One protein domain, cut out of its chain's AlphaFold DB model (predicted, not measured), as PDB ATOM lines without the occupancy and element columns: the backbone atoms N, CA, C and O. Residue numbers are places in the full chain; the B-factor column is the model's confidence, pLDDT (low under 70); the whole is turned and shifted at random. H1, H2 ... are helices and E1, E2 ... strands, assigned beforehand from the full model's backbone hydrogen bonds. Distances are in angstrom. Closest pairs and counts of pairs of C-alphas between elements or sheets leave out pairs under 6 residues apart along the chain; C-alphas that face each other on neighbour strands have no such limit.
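AT A GLANCE: This is residues 9 to 54 of the 64 residues of the protein "Putative ovule protein" of Solanum chacoense (UniProt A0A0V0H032). There is little regular structure: strands E1 and E2 run side by side as a narrow two-stranded ribbon, short helix H1 lies at one end in the turn between them, and from the other end a long tail without named elements leads away, its residues 33 to 38 and 41 to 54 sticking out. The printed part has 46 residues, with strand E1, helix H1 and strand E2 in that order along the chain; the two strands make an antiparallel sheet of order E1 - E2, the class is mixed, helices and strands, and the named elements hold only 16 of the 46 printed residues. The whole is extended, radius of gyration of the C-alphas 14.8 A, and only just flat, spanning 37 by 28 by 15 A.

HOW THE PARTS SIT: E1, residues 9 to 13, and E2, residues 25 to 30, are antiparallel at 154 degrees. N 10 and O 28, 2.8 A apart, are within hydrogen-bond range. H1, residues 17 to 21, has its one O i to N i+4 pair within hydrogen-bond range. The closest C-alphas of E1 and H1 are those of Arg 13 and Asn 20, 6.2 A apart.

IN THESE COORDINATES: E1 starts at C-alpha 9 (-9.204, 25.393, 2.888) and measures 13.2 A. H1 measures 6.0 A. E2 measures 16.4 A, ending at C-alpha 30 (-13.968, 28.793, 5.466).

THE WHOLE: The C-alphas farthest apart, of Glu 18 and Ser 34, are 38.9 A apart. Both links are tight. The printed part has no cut, and no printed residue is under 70 in pLDDT.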
ATOM      1  N   ILE A   9      -9.899  24.645   3.937       95.81
ATOM      2  CA  ILE A   9      -9.204  25.393   2.888       95.81
ATOM      3  C   ILE A   9      -9.609  24.892   1.503       95.81
ATOM      4  O   ILE A   9      -9.575  23.698   1.211       95.81
ATOM      5  N   TRP A  10      -9.965  25.826   0.632       96.56
ATOM      6  CA  TRP A  10     -10.523  25.544  -0.681       96.56
ATOM      7  C   TRP A  10      -9.708  26.227  -1.770       96.56
ATOM      8  O   TRP A  10      -9.352  27.398  -1.643       96.56
ATOM      9  N   ASN A  11      -9.437  25.500  -2.852       97.44
ATOM     10  CA  ASN A  11      -8.858  26.052  -4.072       97.44
ATOM     11  C   ASN A  11      -9.982  26.332  -5.078       97.44
ATOM     12  O   ASN A  11     -10.698  25.413  -5.475       97.44
ATOM     13  N   LEU A  12     -10.105  27.586  -5.510       96.44
ATOM     14  CA  LEU A  12     -10.870  27.960  -6.693       96.44
ATOM     15  C   LEU A  12      -9.892  28.274  -7.825       96.44
ATOM     16  O   LEU A  12      -9.110  29.220  -7.730       96.44
ATOM     17  N   ARG A  13      -9.973  27.518  -8.920       97.38
ATOM     18  CA  ARG A  13      -9.094  27.654 -10.088       97.38
ATOM     19  C   ARG A  13      -9.874  27.618 -11.391       97.38
ATOM     20  O   ARG A  13     -10.996  27.125 -11.438       97.38
ATOM     21  N   SER A  14      -9.254  28.120 -12.456       98.00
ATOM     22  CA  SER A  14      -9.764  27.917 -13.812       98.00
ATOM     23  C   SER A  14      -9.672  26.442 -14.216       98.00
ATOM     24  O   SER A  14      -8.639  25.812 -14.001       98.00
ATOM     25  N   ASP A  15     -10.711  25.918 -14.865       97.69
ATOM     26  CA  ASP A  15     -10.668  24.585 -15.487       97.69
ATOM     27  C   ASP A  15      -9.902  24.576 -16.821       97.69
ATOM     28  O   ASP A  15      -9.514  23.518 -17.313       97.69
ATOM     29  N   MET A  16      -9.636  25.751 -17.407       98.38
ATOM     30  CA  MET A  16      -8.762  25.862 -18.575       98.38
ATOM     31  C   MET A  16      -7.314  25.616 -18.151       98.38
ATOM     32  O   MET A  16      -6.760  26.366 -17.340       98.38
ATOM     33  N   TRP A  17      -6.689  24.583 -18.716       97.06
ATOM     34  CA  TRP A  17      -5.384  24.100 -18.267       97.06
ATOM     35  C   TRP A  17      -4.289  25.166 -18.341       97.06
ATOM     36  O   TRP A  17      -3.525  25.327 -17.391       97.06
ATOM     37  N   GLU A  18      -4.249  25.944 -19.422       98.31
ATOM     38  CA  GLU A  18      -3.255  26.999 -19.641       98.31
ATOM     39  C   GLU A  18      -3.358  28.082 -18.568       98.31
ATOM     40  O   GLU A  18      -2.353  28.576 -18.060       98.31
ATOM     41  N   ARG A  19      -4.588  28.431 -18.179       98.25
ATOM     42  CA  ARG A  19      -4.840  29.454 -17.163       98.25
ATOM     43  C   ARG A  19      -4.520  28.944 -15.767       98.25
ATOM     44  O   ARG A  19      -3.912  29.676 -14.992       98.25
ATOM     45  N   ASN A  20      -4.880  27.699 -15.460       97.31
ATOM     46  CA  ASN A  20      -4.485  27.053 -14.211       97.31
ATOM     47  C   ASN A  20      -2.953  26.975 -14.081       97.31
ATOM     48  O   ASN A  20      -2.406  27.372 -13.056       97.31
ATOM     49  N   TYR A  21      -2.259  26.534 -15.136       97.31
ATOM     50  CA  TYR A  21      -0.796  26.442 -15.164       97.31
ATOM     51  C   TYR A  21      -0.122  27.803 -14.941       97.31
ATOM     52  O   TYR A  21       0.841  27.900 -14.186       97.31
ATOM     53  N   LEU A  22      -0.668  28.866 -15.538       98.19
ATOM     54  CA  LEU A  22      -0.195  30.240 -15.342       98.19
ATOM     55  C   LEU A  22      -0.677  30.881 -14.026       98.19
ATOM     56  O   LEU A  22      -0.380  32.047 -13.771       98.19
ATOM     57  N   GLY A  23      -1.392  30.136 -13.178       97.94
ATOM     58  CA  GLY A  23      -1.719  30.553 -11.817       97.94
ATOM     59  C   GLY A  23      -3.036  31.309 -11.653       97.94
ATOM     60  O   GLY A  23      -3.208  31.974 -10.634       97.94
ATOM     61  N   GLN A  24      -3.986  31.211 -12.590       98.44
ATOM     62  CA  GLN A  24      -5.345  31.728 -12.381       98.44
ATOM     63  C   GLN A  24      -6.102  30.860 -11.362       98.44
ATOM     64  O   GLN A  24      -6.918  30.002 -11.712       98.44
ATOM     65  N   GLN A  25      -5.802  31.090 -10.088       97.81
ATOM     66  CA  GLN A  25      -6.372  30.405  -8.940       97.81
ATOM     67  C   GLN A  25      -6.313  31.296  -7.696       97.81
ATOM     68  O   GLN A  25      -5.506  32.223  -7.621       97.81
ATOM     69  N   LEU A  26      -7.144  30.990  -6.706       96.94
ATOM     70  CA  LEU A  26      -7.056  31.544  -5.361       96.94
ATOM     71  C   LEU A  26      -7.388  30.460  -4.337       96.94
ATOM     72  O   LEU A  26      -8.198  29.570  -4.595       96.94
ATOM     73  N   TYR A  27      -6.782  30.572  -3.161       97.94
ATOM     74  CA  TYR A  27      -7.145  29.768  -2.001       97.94
ATOM     75  C   TYR A  27      -7.945  30.620  -1.023       97.94
ATOM     76  O   TYR A  27      -7.620  31.790  -0.812       97.94
ATOM     77  N   PHE A  28      -8.973  30.038  -0.418       96.81
ATOM     78  CA  PHE A  28      -9.758  30.688   0.624       96.81
ATOM     79  C   PHE A  28     -10.059  29.711   1.756       96.81
ATOM     80  O   PHE A  28     -10.208  28.511   1.531       96.81
ATOM     81  N   SER A  29     -10.146  30.237   2.975       95.25
ATOM     82  CA  SER A  29     -10.443  29.451   4.169       95.25
ATOM     83  C   SER A  29     -11.847  29.762   4.662       95.25
ATOM     84  O   SER A  29     -12.176  30.918   4.935       95.25
ATOM     85  N   VAL A  30     -12.664  28.726   4.810       95.00
ATOM     86  CA  VAL A  30     -13.968  28.793   5.466       95.00
ATOM     87  C   VAL A  30     -13.763  28.361   6.911       95.00
ATOM     88  O   VAL A  30     -13.459  27.204   7.189       95.00
ATOM     89  N   LEU A  31     -13.859  29.311   7.837       91.81
ATOM     90  CA  LEU A  31     -13.551  29.070   9.244       91.81
ATOM     91  C   LEU A  31     -14.793  28.597  10.000       91.81
ATOM     92  O   LEU A  31     -15.854  29.212   9.897       91.81
ATOM     93  N   SER A  32     -14.631  27.569  10.834       90.62
ATOM     94  CA  SER A  32     -15.625  27.216  11.849       90.62
ATOM     95  C   SER A  32     -15.258  27.840  13.203       90.62
ATOM     96  O   SER A  32     -14.180  27.547  13.733       90.62
ATOM     97  N   PRO A  33     -16.144  28.643  13.824       89.56
ATOM     98  CA  PRO A  33     -15.922  29.176  15.169       89.56
ATOM     99  C   PRO A  33     -15.798  28.083  16.241       89.56
ATOM    100  O   PRO A  33     -15.185  28.305  17.284       89.56
ATOM    101  N   SER A  34     -16.397  26.912  16.002       90.12
ATOM    102  CA  SER A  34     -16.455  25.815  16.971       90.12
ATOM    103  C   SER A  34     -15.128  25.047  17.066       90.12
ATOM    104  O   SER A  34     -14.813  24.506  18.131       90.12
ATOM    105  N   ARG A  35     -14.351  25.017  15.967       88.94
ATOM    106  CA  ARG A  35     -13.211  24.105  15.749       88.94
ATOM    107  C   ARG A  35     -13.541  22.666  16.173       88.94
ATOM    108  O   ARG A  35     -12.830  22.074  16.989       88.94
ATOM    109  N   SER A  36     -14.629  22.122  15.625       91.69
ATOM    110  CA  SER A  36     -15.089  20.748  15.860       91.69
ATOM    111  C   SER A  36     -14.710  19.791  14.720       91.69
ATOM    112  O   SER A  36     -14.680  20.191  13.558       91.69
ATOM    113  N   LEU A  37     -14.504  18.516  15.062       93.19
ATOM    114  CA  LEU A  37     -14.327  17.380  14.153       93.19
ATOM    115  C   LEU A  37     -15.544  17.132  13.262       93.19
ATOM    116  O   LEU A  37     -15.422  16.469  12.235       93.19
ATOM    117  N   ARG A  38     -16.715  17.666  13.631       92.31
ATOM    118  CA  ARG A  38     -17.882  17.709  12.746       92.31
ATOM    119  C   ARG A  38     -17.623  18.557  11.497       92.31
ATOM    120  O   ARG A  38     -18.155  18.233  10.438       92.31
ATOM    121  N   ASP A  39     -16.866  19.641  11.646       93.50
ATOM    122  CA  ASP A  39     -16.675  20.644  10.601       93.50
ATOM    123  C   ASP A  39     -15.376  20.400   9.820       93.50
ATOM    124  O   ASP A  39     -15.371  20.507   8.599       93.50
ATOM    125  N   GLU A  40     -14.281  20.058  10.509       93.44
ATOM    126  CA  GLU A  40     -12.973  19.822   9.889       93.44
ATOM    127  C   GLU A  40     -12.175  18.759  10.662       93.44
ATOM    128  O   GLU A  40     -12.156  18.737  11.895       93.44
ATOM    129  N   TYR A  41     -11.501  17.864   9.934       92.69
ATOM    130  CA  TYR A  41     -10.691  16.802  10.530       92.69
ATOM    131  C   TYR A  41      -9.299  17.291  10.936       92.69
ATOM    132  O   TYR A  41      -8.727  18.204  10.343       92.69
ATOM    133  N   ASN A  42      -8.709  16.607  11.917       93.25
ATOM    134  CA  ASN A  42      -7.291  16.761  12.221       93.25
ATOM    135  C   ASN A  42      -6.422  16.346  11.030       93.25
ATOM    136  O   ASN A  42      -6.803  15.487  10.232       93.25
ATOM    137  N   LEU A  43      -5.216  16.910  10.971       92.81
ATOM    138  CA  LEU A  43      -4.199  16.455  10.036       92.81
ATOM    139  C   LEU A  43      -3.918  14.957  10.272       92.81
ATOM    140  O   LEU A  43      -3.595  14.593  11.404       92.81
ATOM    141  N   PRO A  44      -4.035  14.090   9.251       93.31
ATOM    142  CA  PRO A  44      -3.736  12.670   9.403       93.31
ATOM    143  C   PRO A  44      -2.263  12.420   9.758       93.31
ATOM    144  O   PRO A  44      -1.377  13.080   9.217       93.31
ATOM    145  N   ASP A  45      -1.990  11.404  10.581       90.94
ATOM    146  CA  ASP A  45      -0.625  11.075  11.039       90.94
ATOM    147  C   ASP A  45       0.333  10.706   9.894       90.94
ATOM    148  O   ASP A  45       1.547  10.885   9.993       90.94
ATOM    149  N   ASN A  46      -0.206  10.184   8.790       92.94
ATOM    150  CA  ASN A  46       0.555   9.801   7.603       92.94
ATOM    151  C   ASN A  46       0.637  10.914   6.543       92.94
ATOM    152  O   ASN A  46       1.134  10.664   5.442       92.94
ATOM    153  N   HIS A  47       0.146  12.121   6.838       93.38
ATOM    154  CA  HIS A  47       0.181  13.218   5.881       93.38
ATOM    155  C   HIS A  47       1.625  13.720   5.691       93.38
ATOM    156  O   HIS A  47       2.303  14.040   6.672       93.38
ATOM    157  N   PRO A  48       2.135  13.812   4.447       94.00
ATOM    158  CA  PRO A  48       3.480  14.312   4.207       94.00
ATOM    159  C   PRO A  48       3.574  15.793   4.589       94.00
ATOM    160  O   PRO A  48       2.801  16.624   4.123       94.00
ATOM    161  N   LEU A  49       4.555  16.132   5.425       94.38
ATOM    162  CA  LEU A  49       4.821  17.511   5.828       94.38
ATOM    163  C   LEU A  49       5.847  18.171   4.903       94.38
ATOM    164  O   LEU A  49       6.835  17.547   4.502       94.38
ATOM    165  N   CYS A  50       5.660  19.463   4.624       95.12
ATOM    166  CA  CYS A  50       6.670  20.275   3.945       95.12
ATOM    167  C   CYS A  50       7.959  20.326   4.781       95.12
ATOM    168  O   CYS A  50       7.912  20.432   6.005       95.12
ATOM    169  N   GLY A  51       9.126  20.296   4.126       95.44
ATOM    170  CA  GLY A  51      10.419  20.134   4.807       95.44
ATOM    171  C   GLY A  51      10.669  21.122   5.953       95.44
ATOM    172  O   GLY A  51      11.126  20.713   7.014       95.44
ATOM    173  N   ILE A  52      10.289  22.391   5.775       95.62
ATOM    174  CA  ILE A  52      10.467  23.458   6.777       95.62
ATOM    175  C   ILE A  52       9.668  23.193   8.063       95.62
ATOM    176  O   ILE A  52      10.122  23.544   9.148       95.62
ATOM    177  N   VAL A  53       8.494  22.563   7.962       95.00
ATOM    178  CA  VAL A  53       7.581  22.351   9.100       95.00
ATOM    179  C   VAL A  53       7.655  20.935   9.674       95.00
ATOM    180  O   VAL A  53       7.005  20.646  10.671       95.00
ATOM    181  N   LYS A  54       8.463  20.043   9.089       94.62
ATOM    182  CA  LYS A  54       8.516  18.623   9.471       94.62
ATOM    183  C   LYS A  54       8.906  18.388  10.937       94.62
ATOM    184  O   LYS A  54       8.480  17.400  11.523       94.62
TER     185      LYS A  54